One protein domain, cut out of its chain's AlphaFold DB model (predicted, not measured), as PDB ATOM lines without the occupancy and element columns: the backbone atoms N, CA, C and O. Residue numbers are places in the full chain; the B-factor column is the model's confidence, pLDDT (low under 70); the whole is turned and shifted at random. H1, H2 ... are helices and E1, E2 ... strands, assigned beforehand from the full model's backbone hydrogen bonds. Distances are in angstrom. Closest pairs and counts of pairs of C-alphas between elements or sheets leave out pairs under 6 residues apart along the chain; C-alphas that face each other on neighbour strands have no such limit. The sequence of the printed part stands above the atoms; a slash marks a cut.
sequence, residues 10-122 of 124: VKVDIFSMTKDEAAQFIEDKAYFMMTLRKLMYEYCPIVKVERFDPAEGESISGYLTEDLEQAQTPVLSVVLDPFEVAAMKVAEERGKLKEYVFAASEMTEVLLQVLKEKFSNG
ATOM      1  N   VAL A  10     113.868 -68.225  41.419       83.94
ATOM      2  CA  VAL A  10     113.337 -68.408  40.069       83.94
ATOM      3  C   VAL A  10     111.900 -68.916  40.135       83.94
ATOM      4  O   VAL A  10     111.484 -69.533  41.118       83.94
ATOM      5  N   LYS A  11     111.125 -68.626  39.085       83.12
ATOM      6  CA  LYS A  11     109.788 -69.195  38.909       83.12
ATOM      7  C   LYS A  11     109.865 -70.447  38.045       83.12
ATOM      8  O   LYS A  11     110.439 -70.395  36.959       83.12
ATOM      9  N   VAL A  12     109.263 -71.526  38.526       80.06
ATOM     10  CA  VAL A  12     109.045 -72.780  37.802       80.06
ATOM     11  C   VAL A  12     107.552 -73.072  37.891       80.06
ATOM     12  O   VAL A  12     107.031 -73.261  38.990       80.06
ATOM     13  N   ASP A  13     106.859 -73.020  36.754       80.38
ATOM     14  CA  ASP A  13     105.393 -72.997  36.678       80.38
ATOM     15  C   ASP A  13     104.805 -71.910  37.609       80.38
ATOM     16  O   ASP A  13     105.203 -70.738  37.543       80.38
ATOM     17  N   ILE A  14     103.896 -72.281  38.516       79.94
ATOM     18  CA  ILE A  14     103.321 -71.384  39.530       79.94
ATOM     19  C   ILE A  14     104.182 -71.249  40.802       79.94
ATOM     20  O   ILE A  14     103.856 -70.453  41.687       79.94
ATOM     21  N   PHE A  15     105.294 -71.984  40.908       81.56
ATOM     22  CA  PHE A  15     106.109 -72.087  42.120       81.56
ATOM     23  C   PHE A  15     107.322 -71.147  42.096       81.56
ATOM     24  O   PHE A  15     107.966 -70.938  41.071       81.56
ATOM     25  N   SER A  16     107.661 -70.581  43.259       86.38
ATOM     26  CA  SER A  16     108.875 -69.781  43.469       86.38
ATOM     27  C   SER A  16     109.865 -70.566  44.314       86.38
ATOM     28  O   SER A  16     109.558 -70.904  45.459       86.38
ATOM     29  N   MET A  17     111.063 -70.805  43.794       88.00
ATOM     30  CA  MET A  17     112.087 -71.640  44.428       88.00
ATOM     31  C   MET A  17     113.492 -71.097  44.165       88.00
ATOM     32  O   MET A  17     113.675 -70.186  43.361       88.00
ATOM     33  N   THR A  18     114.489 -71.602  44.876       90.19
ATOM     34  CA  THR A  18     115.900 -71.269  44.646       90.19
ATOM     35  C   THR A  18     116.398 -71.854  43.321       90.19
ATOM     36  O   THR A  18     115.790 -72.760  42.752       90.19
ATOM     37  N   LYS A  19     117.527 -71.343  42.815       88.44
ATOM     38  CA  LYS A  19     118.169 -71.893  41.608       88.44
ATOM     39  C   LYS A  19     118.540 -73.371  41.754       88.44
ATOM     40  O   LYS A  19     118.369 -74.120  40.798       88.44
ATOM     41  N   ASP A  20     118.992 -73.780  42.938       87.94
ATOM     42  CA  ASP A  20     119.377 -75.168  43.204       87.94
ATOM     43  C   ASP A  20     118.153 -76.096  43.232       87.94
ATOM     44  O   ASP A  20     118.170 -77.155  42.609       87.94
ATOM     45  N   GLU A  21     117.050 -75.672  43.865       88.31
ATOM     46  CA  GLU A  21     115.777 -76.411  43.840       88.31
ATOM     47  C   GLU A  21     115.234 -76.556  42.413       88.31
ATOM     48  O   GLU A  21     114.774 -77.631  42.035       88.31
ATOM     49  N   ALA A  22     115.334 -75.504  41.595       89.00
ATOM     50  CA  ALA A  22     114.908 -75.554  40.199       89.00
ATOM     51  C   ALA A  22     115.776 -76.497  39.354       89.00
ATOM     52  O   ALA A  22     115.247 -77.217  38.508       89.00
ATOM     53  N   ALA A  23     117.092 -76.517  39.581       89.94
ATOM     54  CA  ALA A  23     117.991 -77.446  38.905       89.94
ATOM     55  C   ALA A  23     117.673 -78.901  39.281       89.94
ATOM     56  O   ALA A  23     117.510 -79.736  38.392       89.94
ATOM     57  N   GLN A  24     117.488 -79.181  40.576       90.50
ATOM     58  CA  GLN A  24     117.111 -80.514  41.047       90.50
ATOM     59  C   GLN A  24     115.749 -80.946  40.498       90.50
ATOM     60  O   GLN A  24     115.589 -82.091  40.083       90.50
ATOM     61  N   PHE A  25     114.780 -80.028  40.444       91.94
ATOM     62  CA  PHE A  25     113.477 -80.299  39.849       91.94
ATOM     63  C   PHE A  25     113.594 -80.719  38.381       91.94
ATOM     64  O   PHE A  25     112.918 -81.657  37.974       91.94
ATOM     65  N   ILE A  26     114.445 -80.069  37.582       90.88
ATOM     66  CA  ILE A  26     114.631 -80.430  36.168       90.88
ATOM     67  C   ILE A  26     115.169 -81.861  36.035       90.88
ATOM     68  O   ILE A  26     114.685 -82.621  35.193       90.88
ATOM     69  N   GLU A  27     116.138 -82.239  36.869       93.94
ATOM     70  CA  GLU A  27     116.697 -83.595  36.888       93.94
ATOM     71  C   GLU A  27     115.660 -84.633  37.333       93.94
ATOM     72  O   GLU A  27     115.437 -85.627  36.634       93.94
ATOM     73  N   ASP A  28     114.978 -84.372  38.451       94.25
ATOM     74  CA  ASP A  28     113.955 -85.259  39.004       94.25
ATOM     75  C   ASP A  28     112.785 -85.411  38.016       94.25
ATOM     76  O   ASP A  28     112.326 -86.522  37.749       94.25
ATOM     77  N   LYS A  29     112.344 -84.315  37.393       93.75
ATOM     78  CA  LYS A  29     111.296 -84.324  36.368       93.75
ATOM     79  C   LYS A  29     111.688 -85.186  35.173       93.75
ATOM     80  O   LYS A  29     110.868 -85.978  34.714       93.75
ATOM     81  N   ALA A  30     112.912 -85.056  34.660       93.31
ATOM     82  CA  ALA A  30     113.374 -85.870  33.538       93.31
ATOM     83  C   ALA A  30     113.392 -87.365  33.897       93.31
ATOM     84  O   ALA A  30     112.953 -88.204  33.103       93.31
ATOM     85  N   TYR A  31     113.840 -87.689  35.111       95.38
ATOM     86  CA  TYR A  31     113.813 -89.048  35.638       95.38
ATOM     87  C   TYR A  31     112.380 -89.596  35.730       95.38
ATOM     88  O   TYR A  31     112.077 -90.628  35.121       95.38
ATOM     89  N   PHE A  32     111.469 -88.886  36.406       95.31
ATOM     90  CA  PHE A  32     110.078 -89.322  36.545       95.31
ATOM     91  C   PHE A  32     109.361 -89.393  35.204       95.31
ATOM     92  O   PHE A  32     108.606 -90.333  34.981       95.31
ATOM     93  N   MET A  33     109.656 -88.499  34.262       93.62
ATOM     94  CA  MET A  33     109.085 -88.576  32.920       93.62
ATOM     95  C   MET A  33     109.406 -89.924  32.248       93.62
ATOM     96  O   MET A  33     108.539 -90.545  31.631       93.62
ATOM     97  N   MET A  34     110.636 -90.422  32.391       94.25
ATOM     98  CA  MET A  34     111.015 -91.735  31.862       94.25
ATOM     99  C   MET A  34     110.395 -92.889  32.656       94.25
ATOM    100  O   MET A  34     109.919 -93.856  32.055       94.25
ATOM    101  N   THR A  35     110.417 -92.808  33.986       95.62
ATOM    102  CA  THR A  35     109.929 -93.868  34.879       95.62
ATOM    103  C   THR A  35     108.419 -94.053  34.761       95.62
ATOM    104  O   THR A  35     107.956 -95.169  34.523       95.62
ATOM    105  N   LEU A  36     107.655 -92.964  34.826       95.38
ATOM    106  CA  LEU A  36     106.203 -92.981  34.676       95.38
ATOM    107  C   LEU A  36     105.785 -93.460  33.293       95.38
ATOM    108  O   LEU A  36     104.884 -94.283  33.192       95.38
ATOM    109  N   ARG A  37     106.466 -93.018  32.226       95.06
ATOM    110  CA  ARG A  37     106.163 -93.498  30.872       95.06
ATOM    111  C   ARG A  37     106.279 -95.020  30.788       95.06
ATOM    112  O   ARG A  37     105.384 -95.661  30.249       95.06
ATOM    113  N   LYS A  38     107.355 -95.605  31.329       95.06
ATOM    114  CA  LYS A  38     107.541 -97.067  31.354       95.06
ATOM    115  C   LYS A  38     106.436 -97.761  32.147       95.06
ATOM    116  O   LYS A  38     105.835 -98.688  31.621       95.06
ATOM    117  N   LEU A  39     106.160 -97.276  33.357       94.75
ATOM    118  CA  LEU A  39     105.118 -97.816  34.226       94.75
ATOM    119  C   LEU A  39     103.745 -97.772  33.544       94.75
ATOM    120  O   LEU A  39     103.028 -98.765  33.502       94.75
ATOM    121  N   MET A  40     103.369 -96.628  32.976       95.12
ATOM    122  CA  MET A  40     102.060 -96.444  32.356       95.12
ATOM    123  C   MET A  40     101.897 -97.297  31.100       95.12
ATOM    124  O   MET A  40     100.786 -97.754  30.859       95.12
ATOM    125  N   TYR A  41     102.966 -97.592  30.352       95.06
ATOM    126  CA  TYR A  41     102.902 -98.511  29.207       95.06
ATOM    127  C   TYR A  41     102.569 -99.959  29.589       95.06
ATOM    128  O   TYR A  41     102.067-100.705  28.749       95.06
ATOM    129  N   GLU A  42     102.785-100.370  30.840       93.25
ATOM    130  CA  GLU A  42     102.316-101.679  31.323       93.25
ATOM    131  C   GLU A  42     100.780-101.750  31.350       93.25
ATOM    132  O   GLU A  42     100.177-102.825  31.280       93.25
ATOM    133  N   TYR A  43     100.130-100.588  31.414       92.31
ATOM    134  CA  TYR A  43      98.697-100.464  31.594       92.31
ATOM    135  C   TYR A  43      97.978 -99.830  30.402       92.31
ATOM    136  O   TYR A  43      96.864-100.240  30.102       92.31
ATOM    137  N   CYS A  44      98.574 -98.876  29.704       93.62
ATOM    138  CA  CYS A  44      97.953 -98.138  28.613       93.62
ATOM    139  C   CYS A  44      98.756 -98.358  27.324       93.62
ATOM    140  O   CYS A  44      99.966 -98.127  27.329       93.62
ATOM    141  N   PRO A  45      98.126 -98.777  26.211       93.38
ATOM    142  CA  PRO A  45      98.822 -98.917  24.929       93.38
ATOM    143  C   PRO A  45      99.345 -97.577  24.390       93.38
ATOM    144  O   PRO A  45     100.317 -97.550  23.637       93.38
ATOM    145  N   ILE A  46      98.717 -96.470  24.784       95.56
ATOM    146  CA  ILE A  46      99.061 -95.120  24.351       95.56
ATOM    147  C   ILE A  46      99.461 -94.316  25.586       95.56
ATOM    148  O   ILE A  46      98.696 -94.221  26.545       95.56
ATOM    149  N   VAL A  47     100.654 -93.722  25.556       96.38
ATOM    150  CA  VAL A  47     101.155 -92.832  26.611       96.38
ATOM    151  C   VAL A  47     101.768 -91.596  25.962       96.38
ATOM    152  O   VAL A  47     102.670 -91.713  25.128       96.38
ATOM    153  N   LYS A  48     101.300 -90.408  26.346       94.69
ATOM    154  CA  LYS A  48     101.749 -89.118  25.808       94.69
ATOM    155  C   LYS A  48     102.228 -88.191  26.916       94.69
ATOM    156  O   LYS A  48     101.812 -88.298  28.062       94.69
ATOM    157  N   VAL A  49     103.151 -87.307  26.545       92.56
ATOM    158  CA  VAL A  49     103.493 -86.133  27.351       92.56
ATOM    159  C   VAL A  49     102.669 -84.993  26.798       92.56
ATOM    160  O   VAL A  49     102.723 -84.734  25.594       92.56
ATOM    161  N   GLU A  50     101.900 -84.352  27.658       90.06
ATOM    162  CA  GLU A  50     100.939 -83.336  27.261       90.06
ATOM    163  C   GLU A  50     101.019 -82.140  28.198       90.06
ATOM    164  O   GLU A  50     101.589 -82.198  29.284       90.06
ATOM    165  N   ARG A  51     100.479 -81.016  27.748       86.00
ATOM    166  CA  ARG A  51     100.314 -79.827  28.573       86.00
ATOM    167  C   ARG A  51      98.904 -79.322  28.336       86.00
ATOM    168  O   ARG A  51      98.634 -78.742  27.287       86.00
ATOM    169  N   PHE A  52      98.020 -79.613  29.285       77.19
ATOM    170  CA  PHE A  52      96.611 -79.238  29.200       77.19
ATOM    171  C   PHE A  52      96.403 -77.754  29.513       77.19
ATOM    172  O   PHE A  52      95.665 -77.085  28.792       77.19
ATOM    173  N   ASP A  53      97.120 -77.218  30.507       75.00
ATOM    174  CA  ASP A  53      97.134 -75.789  30.820       75.00
ATOM    175  C   ASP A  53      98.553 -75.202  30.631       75.00
ATOM    176  O   ASP A  53      99.525 -75.748  31.158       75.00
ATOM    177  N   PRO A  54      98.725 -74.095  29.880       73.69
ATOM    178  CA  PRO A  54     100.014 -73.417  29.719       73.69
ATOM    179  C   PRO A  54     100.662 -72.922  31.018       73.69
ATOM    180  O   PRO A  54     101.876 -72.707  31.041       73.69
ATOM    181  N   ALA A  55      99.859 -72.670  32.050       71.94
ATOM    182  CA  ALA A  55     100.289 -72.250  33.377       71.94
ATOM    183  C   ALA A  55     100.634 -73.434  34.295       71.94
ATOM    184  O   ALA A  55     101.263 -73.217  35.332       71.94
ATOM    185  N   GLU A  56     100.257 -74.659  33.919       70.94
ATOM    186  CA  GLU A  56     100.591 -75.885  34.643       70.94
ATOM    187  C   GLU A  56     101.817 -76.605  34.055       70.94
ATOM    188  O   GLU A  56     102.298 -76.344  32.940       70.94
ATOM    189  N   GLY A  57     102.335 -77.542  34.851       77.44
ATOM    190  CA  GLY A  57     103.392 -78.453  34.438       77.44
ATOM    191  C   GLY A  57     102.954 -79.365  33.285       77.44
ATOM    192  O   GLY A  57     101.776 -79.537  32.988       77.44
ATOM    193  N   GLU A  58     103.929 -79.969  32.609       90.00
ATOM    194  CA  GLU A  58     103.642 -81.056  31.663       90.00
ATOM    195  C   GLU A  58     103.093 -82.260  32.427       90.00
ATOM    196  O   GLU A  58     103.610 -82.582  33.490       90.00
ATOM    197  N   SER A  59     102.110 -82.963  31.885       91.44
ATOM    198  CA  SER A  59     101.610 -84.223  32.419       91.44
ATOM    199  C   SER A  59     102.078 -85.409  31.580       91.44
ATOM    200  O   SER A  59     102.377 -85.281  30.387       91.44
ATOM    201  N   ILE A  60     102.128 -86.590  32.198       94.50
ATOM    202  CA  ILE A  60     102.086 -87.851  31.456       94.50
ATOM    203  C   ILE A  60     100.681 -88.419  31.544       94.50
ATOM    204  O   ILE A  60     100.174 -88.657  32.638       94.50
ATOM    205  N   SER A  61     100.114 -88.685  30.375       95.25
ATOM    206  CA  SER A  61      98.757 -89.173  30.171       95.25
ATOM    207  C   SER A  61      98.786 -90.557  29.525       95.25
ATOM    208  O   SER A  61      99.509 -90.777  28.551       95.25
ATOM    209  N   GLY A  62      97.995 -91.491  30.044       95.88
ATOM    210  CA  GLY A  62      97.799 -92.839  29.520       95.88
ATOM    211  C   GLY A  62      96.368 -93.038  29.024       95.88
ATOM    212  O   GLY A  62      95.413 -92.718  29.733       95.88
ATOM    213  N   TYR A  63      96.226 -93.603  27.827       95.25
ATOM    214  CA  TYR A  63      94.950 -93.829  27.148       95.25
ATOM    215  C   TYR A  63      94.772 -95.305  26.786       95.25
ATOM    216  O   TYR A  63      95.728 -95.983  26.396       95.25
ATOM    217  N   LEU A  64      93.536 -95.805  26.893       92.75
ATOM    218  CA  LEU A  64      93.200 -97.180  26.505       92.75
ATOM    219  C   LEU A  64      92.920 -97.332  25.007       92.75
ATOM    220  O   LEU A  64      93.156 -98.408  24.465       92.75
ATOM    221  N   THR A  65      92.431 -96.279  24.349       91.38
ATOM    222  CA  THR A  65      92.036 -96.287  22.934       91.38
ATOM    223  C   THR A  65      92.413 -94.969  22.255       91.38
ATOM    224  O   THR A  65      92.631 -93.958  22.925       91.38
ATOM    225  N   GLU A  66      92.473 -94.973  20.921       91.25
ATOM    226  CA  GLU A  66      92.698 -93.757  20.126       91.25
ATOM    227  C   GLU A  66      91.534 -92.758  20.251       91.25
ATOM    228  O   GLU A  66      91.755 -91.553  20.189       91.25
ATOM    229  N   ASP A  67      90.304 -93.227  20.487       91.25
ATOM    230  CA  ASP A  67      89.145 -92.347  20.696       91.25
ATOM    231  C   ASP A  67      89.267 -91.538  21.995       91.25
ATOM    232  O   ASP A  67      89.016 -90.333  22.005       91.25
ATOM    233  N   LEU A  68      89.706 -92.178  23.090       91.50
ATOM    234  CA  LEU A  68      89.977 -91.485  24.356       91.50
ATOM    235  C   LEU A  68      91.141 -90.502  24.220       91.50
ATOM    236  O   LEU A  68      91.117 -89.420  24.801       91.50
ATOM    237  N   GLU A  69      92.155 -90.871  23.438       92.88
ATOM    238  CA  GLU A  69      93.273 -89.986  23.127       92.88
ATOM    239  C   GLU A  69      92.801 -88.723  22.391       92.88
ATOM    240  O   GLU A  69      93.140 -87.610  22.790       92.88
ATOM    241  N   GLN A  70      91.974 -88.874  21.353       90.38
ATOM    242  CA  GLN A  70      91.422 -87.745  20.597       90.38
ATOM    243  C   GLN A  70      90.488 -86.874  21.441       90.38
ATOM    244  O   GLN A  70      90.465 -85.654  21.273       90.38
ATOM    245  N   ALA A  71      89.739 -87.486  22.358       90.69
ATOM    246  CA  ALA A  71      88.889 -86.783  23.311       90.69
ATOM    247  C   ALA A  71      89.668 -86.148  24.479       90.69
ATOM    248  O   ALA A  71      89.060 -85.442  25.281       90.69
ATOM    249  N   GLN A  72      90.983 -86.387  24.579       89.12
ATOM    250  CA  GLN A  72      91.834 -85.950  25.691       89.12
ATOM    251  C   GLN A  72      91.298 -86.398  27.062       89.12
ATOM    252  O   GLN A  72      91.321 -85.647  28.036       89.12
ATOM    253  N   THR A  73      90.809 -87.638  27.140       90.75
ATOM    254  CA  THR A  73      90.272 -88.260  28.359       90.75
ATOM    255  C   THR A  73      91.174 -89.401  28.847       90.75
ATOM    256  O   THR A  73      90.859 -90.584  28.668       90.75
ATOM    257  N   PRO A  74      92.336 -89.086  29.452       92.69
ATOM    258  CA  PRO A  74      93.249 -90.111  29.933       92.69
ATOM    259  C   PRO A  74      92.650 -90.900  31.097       92.69
ATOM    260  O   PRO A  74      91.965 -90.355  31.959       92.69
ATOM    261  N   VAL A  75      92.951 -92.198  31.144       93.81
ATOM    262  CA  VAL A  75      92.582 -93.075  32.269       93.81
ATOM    263  C   VAL A  75      93.605 -93.022  33.401       93.81
ATOM    264  O   VAL A  75      93.275 -93.325  34.543       93.81
ATOM    265  N   LEU A  76      94.847 -92.668  33.073       94.62
ATOM    266  CA  LEU A  76      95.912 -92.391  34.025       94.62
ATOM    267  C   LEU A  76      96.543 -91.054  33.641       94.62
ATOM    268  O   LEU A  76      96.903 -90.875  32.482       94.62
ATOM    269  N   SER A  77      96.690 -90.127  34.579       93.81
ATOM    270  CA  SER A  77      97.308 -88.824  34.341       93.81
ATOM    271  C   SER A  77      98.028 -88.343  35.591       93.81
ATOM    272  O   SER A  77      97.479 -88.411  36.688       93.81
ATOM    273  N   VAL A  78      99.259 -87.859  35.428       93.31
ATOM    274  CA  VAL A  78     100.037 -87.250  36.515       93.31
ATOM    275  C   VAL A  78     100.727 -85.999  35.995       93.31
ATOM    276  O   VAL A  78     101.422 -86.056  34.978       93.31
ATOM    277  N   VAL A  79     100.547 -84.881  36.697       92.19
ATOM    278  CA  VAL A  79     101.217 -83.608  36.403       92.19
ATOM    279  C   VAL A  79     102.651 -83.658  36.936       92.19
ATOM    280  O   VAL A  79     102.906 -84.140  38.032       92.19
ATOM    281  N   LEU A  80     103.616 -83.180  36.155       91.75
ATOM    282  CA  LEU A  80     105.036 -83.109  36.513       91.75
ATOM    283  C   LEU A  80     105.405 -81.706  36.994       91.75
ATOM    284  O   LEU A  80     106.356 -81.095  36.489       91.75
ATOM    285  N   ASP A  81     104.630 -81.183  37.934       90.81
ATOM    286  CA  ASP A  81     104.954 -79.933  38.610       90.81
ATOM    287  C   ASP A  81     105.906 -80.184  39.800       90.81
ATOM    288  O   ASP A  81     106.112 -81.330  40.216       90.81
ATOM    289  N   PRO A  82     106.538 -79.137  40.354       90.75
ATOM    290  CA  PRO A  82     107.472 -79.272  41.470       90.75
ATOM    291  C   PRO A  82     106.922 -79.975  42.717       90.75
ATOM    292  O   PRO A  82     107.680 -80.653  43.414       90.75
ATOM    293  N   PHE A  83     105.634 -79.817  43.020       90.19
ATOM    294  CA  PHE A  83     104.998 -80.451  44.171       90.19
ATOM    295  C   PHE A  83     104.765 -81.943  43.915       90.19
ATOM    296  O   PHE A  83     105.179 -82.777  44.725       90.19
ATOM    297  N   GLU A  84     104.182 -82.278  42.768       91.94
ATOM    298  CA  GLU A  84     103.929 -83.656  42.348       91.94
ATOM    299  C   GLU A  84     105.234 -84.447  42.202       91.94
ATOM    300  O   GLU A  84     105.355 -85.561  42.710       91.94
ATOM    301  N   VAL A  85     106.267 -83.854  41.593       93.75
ATOM    302  CA  VAL A  85     107.590 -84.484  41.452       93.75
ATOM    303  C   VAL A  85     108.217 -84.785  42.813       93.75
ATOM    304  O   VAL A  85     108.744 -85.881  43.022       93.75
ATOM    305  N   ALA A  86     108.119 -83.862  43.771       92.25
ATOM    306  CA  ALA A  86     108.612 -84.098  45.126       92.25
ATOM    307  C   ALA A  86     107.831 -85.218  45.839       92.25
ATOM    308  O   ALA A  86     108.431 -86.065  46.508       92.25
ATOM    309  N   ALA A  87     106.507 -85.263  45.681       94.38
ATOM    310  CA  ALA A  87     105.672 -86.312  46.257       94.38
ATOM    311  C   ALA A  87     105.963 -87.691  45.635       94.38
ATOM    312  O   ALA A  87     106.101 -88.680  46.363       94.38
ATOM    313  N   MET A  88     106.152 -87.751  44.314       95.69
ATOM    314  CA  MET A  88     106.548 -88.965  43.598       95.69
ATOM    315  C   MET A  88     107.910 -89.485  44.037       95.69
ATOM    316  O   MET A  88     108.061 -90.693  44.208       95.69
ATOM    317  N   LYS A  89     108.874 -88.599  44.304       95.38
ATOM    318  CA  LYS A  89     110.180 -88.974  44.864       95.38
ATOM    319  C   LYS A  89     110.039 -89.716  46.183       95.38
ATOM    320  O   LYS A  89     110.548 -90.824  46.330       95.38
ATOM    321  N   VAL A  90     109.243 -89.173  47.102       95.62
ATOM    322  CA  VAL A  90     108.958 -89.832  48.386       95.62
ATOM    323  C   VAL A  90     108.205 -91.151  48.189       95.62
ATOM    324  O   VAL A  90     108.432 -92.116  48.924       95.62
ATOM    325  N   ALA A  91     107.286 -91.218  47.223       95.88
ATOM    326  CA  ALA A  91     106.563 -92.446  46.910       95.88
ATOM    327  C   ALA A  91     107.503 -93.526  46.353       95.88
ATOM    328  O   ALA A  91     107.419 -94.680  46.775       95.88
ATOM    329  N   GLU A  92     108.422 -93.163  45.463       95.50
ATOM    330  CA  GLU A  92     109.409 -94.064  44.874       95.50
ATOM    331  C   GLU A  92     110.402 -94.596  45.909       95.50
ATOM    332  O   GLU A  92     110.609 -95.807  45.975       95.50
ATOM    333  N   GLU A  93     110.927 -93.741  46.791       95.31
ATOM    334  CA  GLU A  93     111.795 -94.155  47.906       95.31
ATOM    335  C   GLU A  93     111.119 -95.184  48.828       95.31
ATOM    336  O   GLU A  93     111.780 -95.994  49.481       95.31
ATOM    337  N   ARG A  94     109.783 -95.172  48.876       95.62
ATOM    338  CA  ARG A  94     108.958 -96.116  49.644       95.62
ATOM    339  C   ARG A  94     108.479 -97.315  48.823       95.62
ATOM    340  O   ARG A  94     107.762 -98.151  49.371       95.62
ATOM    341  N   GLY A  95     108.828 -97.391  47.539       95.31
ATOM    342  CA  GLY A  95     108.381 -98.433  46.614       95.31
ATOM    343  C   GLY A  95     106.889 -98.369  46.267       95.31
ATOM    344  O   GLY A  95     106.311 -99.397  45.935       95.31
ATOM    345  N   LYS A  96     106.263 -97.190  46.372       96.00
ATOM    346  CA  LYS A  96     104.816 -96.951  46.184       96.00
ATOM    347  C   LYS A  96     104.495 -96.014  45.018       96.00
ATOM    348  O   LYS A  96     103.440 -95.383  44.995       96.00
ATOM    349  N   LEU A  97     105.420 -95.875  44.065       95.06
ATOM    350  CA  LEU A  97     105.239 -94.977  42.923       95.06
ATOM    351  C   LEU A  97     104.012 -95.366  42.088       95.06
ATOM    352  O   LEU A  97     103.258 -94.497  41.667       95.06
ATOM    353  N   LYS A  98     103.768 -96.669  41.901       94.69
ATOM    354  CA  LYS A  98     102.577 -97.146  41.192       94.69
ATOM    355  C   LYS A  98     101.302 -96.680  41.889       94.69
ATOM    356  O   LYS A  98     100.451 -96.063  41.261       94.69
ATOM    357  N   GLU A  99     101.173 -96.951  43.180       94.38
ATOM    358  CA  GLU A  99      99.998 -96.575  43.962       94.38
ATOM    359  C   GLU A  99      99.768 -95.064  43.946       94.38
ATOM    360  O   GLU A  99      98.621 -94.631  43.887       94.38
ATOM    361  N   TYR A 100     100.846 -94.274  43.935       95.25
ATOM    362  CA  TYR A 100     100.764 -92.829  43.758       95.25
ATOM    363  C   TYR A 100     100.136 -92.447  42.413       95.25
ATOM    364  O   TYR A 100      99.175 -91.688  42.395       95.25
ATOM    365  N   VAL A 101     100.619 -93.009  41.300       94.25
ATOM    366  CA  VAL A 101     100.097 -92.726  39.946       94.25
ATOM    367  C   VAL A 101      98.613 -93.060  39.834       94.25
ATOM    368  O   VAL A 101      97.831 -92.270  39.309       94.25
ATOM    369  N   PHE A 102      98.215 -94.220  40.355       94.00
ATOM    370  CA  PHE A 102      96.813 -94.629  40.372       94.00
ATOM    371  C   PHE A 102      95.964 -93.683  41.228       94.00
ATOM    372  O   PHE A 102      94.911 -93.244  40.773       94.00
ATOM    373  N   ALA A 103      96.441 -93.300  42.416       92.94
ATOM    374  CA  ALA A 103      95.734 -92.362  43.285       92.94
ATOM    375  C   ALA A 103      95.606 -90.958  42.670       92.94
ATOM    376  O   ALA A 103      94.524 -90.381  42.724       92.94
ATOM    377  N   ALA A 104      96.669 -90.442  42.044       91.62
ATOM    378  CA  ALA A 104      96.670 -89.156  41.345       91.62
ATOM    379  C   ALA A 104      95.682 -89.127  40.166       91.62
ATOM    380  O   ALA A 104      95.155 -88.077  39.820       91.62
ATOM    381  N   SER A 105      95.387 -90.298  39.597       90.62
ATOM    382  CA  SER A 105      94.420 -90.469  38.511       90.62
ATOM    383  C   SER A 105      93.008 -90.836  38.995       90.62
ATOM    384  O   SER A 105      92.179 -91.227  38.177       90.62
ATOM    385  N   GLU A 106      92.751 -90.820  40.311       90.62
ATOM    386  CA  GLU A 106      91.516 -91.334  40.938       90.62
ATOM    387  C   GLU A 106      91.136 -92.755  40.463       90.62
ATOM    388  O   GLU A 106      89.968 -93.138  40.372       90.62
ATOM    389  N   MET A 107      92.151 -93.564  40.159       91.88
ATOM    390  CA  MET A 107      92.031 -94.854  39.491       91.88
ATOM    391  C   MET A 107      92.506 -95.988  40.405       91.88
ATOM    392  O   MET A 107      93.293 -95.807  41.331       91.88
ATOM    393  N   THR A 108      92.061 -97.212  40.120       91.56
ATOM    394  CA  THR A 108      92.613 -98.435  40.725       91.56
ATOM    395  C   THR A 108      92.924 -99.452  39.637       91.56
ATOM    396  O   THR A 108      92.324 -99.410  38.563       91.56
ATOM    397  N   GLU A 109      93.825-100.399  39.906       88.56
ATOM    398  CA  GLU A 109      94.132-101.472  38.945       88.56
ATOM    399  C   GLU A 109      92.877-102.267  38.554       88.56
ATOM    400  O   GLU A 109      92.701-102.601  37.385       88.56
ATOM    401  N   VAL A 110      91.969-102.498  39.508       90.25
ATOM    402  CA  VAL A 110      90.697-103.199  39.269       90.25
ATOM    403  C   VAL A 110      89.791-102.391  38.342       90.25
ATOM    404  O   VAL A 110      89.276-102.933  37.368       90.25
ATOM    405  N   LEU A 111      89.612-101.092  38.604       89.56
ATOM    406  CA  LEU A 111      88.784-100.239  37.748       89.56
ATOM    407  C   LEU A 111      89.367-100.145  36.332       89.56
ATOM    408  O   LEU A 111      88.626-100.219  35.353       89.56
ATOM    409  N   LEU A 112      90.692-100.067  36.221       90.19
ATOM    410  CA  LEU A 112      91.379-100.026  34.938       90.19
ATOM    411  C   LEU A 112      91.210-101.329  34.144       90.19
ATOM    412  O   LEU A 112      91.016-101.280  32.931       90.19
ATOM    413  N   GLN A 113      91.245-102.487  34.808       88.31
ATOM    414  CA  GLN A 113      90.939-103.776  34.177       88.31
ATOM    415  C   GLN A 113      89.497-103.827  33.667       88.31
ATOM    416  O   GLN A 113      89.284-104.152  32.502       88.31
ATOM    417  N   VAL A 114      88.529-103.410  34.487       89.75
ATOM    418  CA  VAL A 114      87.116-103.361  34.081       89.75
ATOM    419  C   VAL A 114      86.922-102.452  32.866       89.75
ATOM    420  O   VAL A 114      86.193-102.809  31.943       89.75
ATOM    421  N   LEU A 115      87.579-101.288  32.825       87.94
ATOM    422  CA  LEU A 115      87.529-100.399  31.662       87.94
ATOM    423  C   LEU A 115      88.090-101.086  30.411       87.94
ATOM    424  O   LEU A 115      87.433-101.080  29.373       87.94
ATOM    425  N   LYS A 116      89.257-101.734  30.510       87.19
ATOM    426  CA  LYS A 116      89.859-102.479  29.391       87.19
ATOM    427  C   LYS A 116      88.946-103.570  28.841       87.19
ATOM    428  O   LYS A 116      88.855-103.718  27.623       87.19
ATOM    429  N   GLU A 117      88.293-104.332  29.715       86.88
ATOM    430  CA  GLU A 117      87.365-105.390  29.307       86.88
ATOM    431  C   GLU A 117      86.162-104.807  28.564       86.88
ATOM    432  O   GLU A 117      85.821-105.285  27.485       86.88
ATOM    433  N   LYS A 118      85.580-103.715  29.071       86.12
ATOM    434  CA  LYS A 118      84.445-103.053  28.415       86.12
ATOM    435  C   LYS A 118      84.789-102.506  27.028       86.12
ATOM    436  O   LYS A 118      84.005-102.703  26.102       86.12
ATOM    437  N   PHE A 119      85.962-101.886  26.865       81.56
ATOM    438  CA  PHE A 119      86.438-101.438  25.549       81.56
ATOM    439  C   PHE A 119      86.729-102.618  24.610       81.56
ATOM    440  O   PHE A 119      86.453-102.538  23.418       81.56
ATOM    441  N   SER A 120      87.237-103.736  25.138       77.94
ATOM    442  CA  SER A 120      87.504-104.945  24.343       77.94
ATOM    443  C   SER A 120      86.220-105.639  23.879       77.94
ATOM    444  O   SER A 120      86.184-106.205  22.787       77.94
ATOM    445  N   ASN A 121      85.162-105.578  24.689       79.62
ATOM    446  CA  ASN A 121      83.858-106.170  24.393       79.62
ATOM    447  C   ASN A 121      82.940-105.249  23.564       79.62
ATOM    448  O   ASN A 121      81.864-105.687  23.157       79.62
ATOM    449  N   GLY A 122      83.340-103.995  23.312       68.94
ATOM    450  CA  GLY A 122      82.525-102.999  22.602       68.94
ATOM    451  C   GLY A 122      81.290-102.542  23.385       68.94
ATOM    452  O   GLY A 122      80.272-102.197  22.788       68.94
TER     453      GLY A 122
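AT A GLANCE: This is residues 10 to 122 of the 124 residues of an uncharacterized protein of Veillonella sp. oral taxon 780 str. F0422 (UniProt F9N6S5). A small three-stranded sheet, E3, E4 and E5, forms the middle of an elongated body, and the second half of the long helix H1 covers one of its faces while the first half runs on past it to a small strand hairpin, E1 and E2, at one end. The helical hairpin H3 and H4 sits by the E5 edge, with H3 across H1; the short H2 is on the sheet's other face, and H5 reaches out to the end far from E1 and E2. The printed part has 113 residues with five named helices and five named strands, in the order E1 E2 H1 E3 E4 H2 E5 H3 H4 H5; both sheets are antiparallel, and the larger has the order E3 - E4 - E5. The class is mixed, helices and strands; the whole is compact, with a radius of gyration of the C-alphas of 14.9 A, and spans 51 by 31 by 20 A.

HOW THE PARTS SIT: E4, residues 59 to 63, is the inner strand between the edge strands E3, residues 46 to 50, and E5, residues 76 to 79. E3 and E4 are a hairpin, antiparallel at 155 degrees, with N 48 and O 61 at 2.9 A. E4 and E5 are antiparallel at 172 degrees, with N 62 and O 76 at 2.7 A. H1, residues 19 to 41, is on this sheet at a height of 8.9 A, over E4 and only just over E3, with 3 C-alphas on it, and runs along the strands, at 1 degrees to E4 on the local plane; its closest C-alpha to E4 is that of Met 40, 6.3 A from Gly 62. H2, residues 66 to 70, is on the opposite face. H3, residues 82 to 93, touches H1 with H1's residues 25 to 32 alone, at a steep tilt of 61 degrees, the same way; the closest C-alphas, Lys 29 and Val 85, are 6.3 A apart. H3 and H4, residues 97 to 104, are a helical hairpin, with C-alphas 91 and 97 closest at 4.9 A; H4 only grazes the sheet, with residues 100 to 104. H5, residues 109 to 121, touches no helix. E1, residues 10 to 12, and E2, residues 15 to 18, are a hairpin, with N 10 and O 17 at 2.8 A; the closest C-alphas of E1 and H1, Val 10 and Lys 19, are 6.2 A apart. In H1, H2, H3, H4 and H5, every O i to N i+4 pair is within hydrogen-bond range.

IN THESE COORDINATES: E1 begins at C-alpha 10, (113.337, -68.408, 40.069). H1 is 33.1 A long and ends at C-alpha 41, (102.902, -98.511, 29.207). H3 measures 16.8 A, and H5 18.4 A, ending at C-alpha 121, (83.858, -106.170, 24.393).

THE WHOLE: The two C-alphas farthest apart, those of Thr 18 and Asn 121, are 51.5 A apart. The printed part has no cut and no long link. The mean pLDDT of the printed part is 90.3, and residue 122 is under 70.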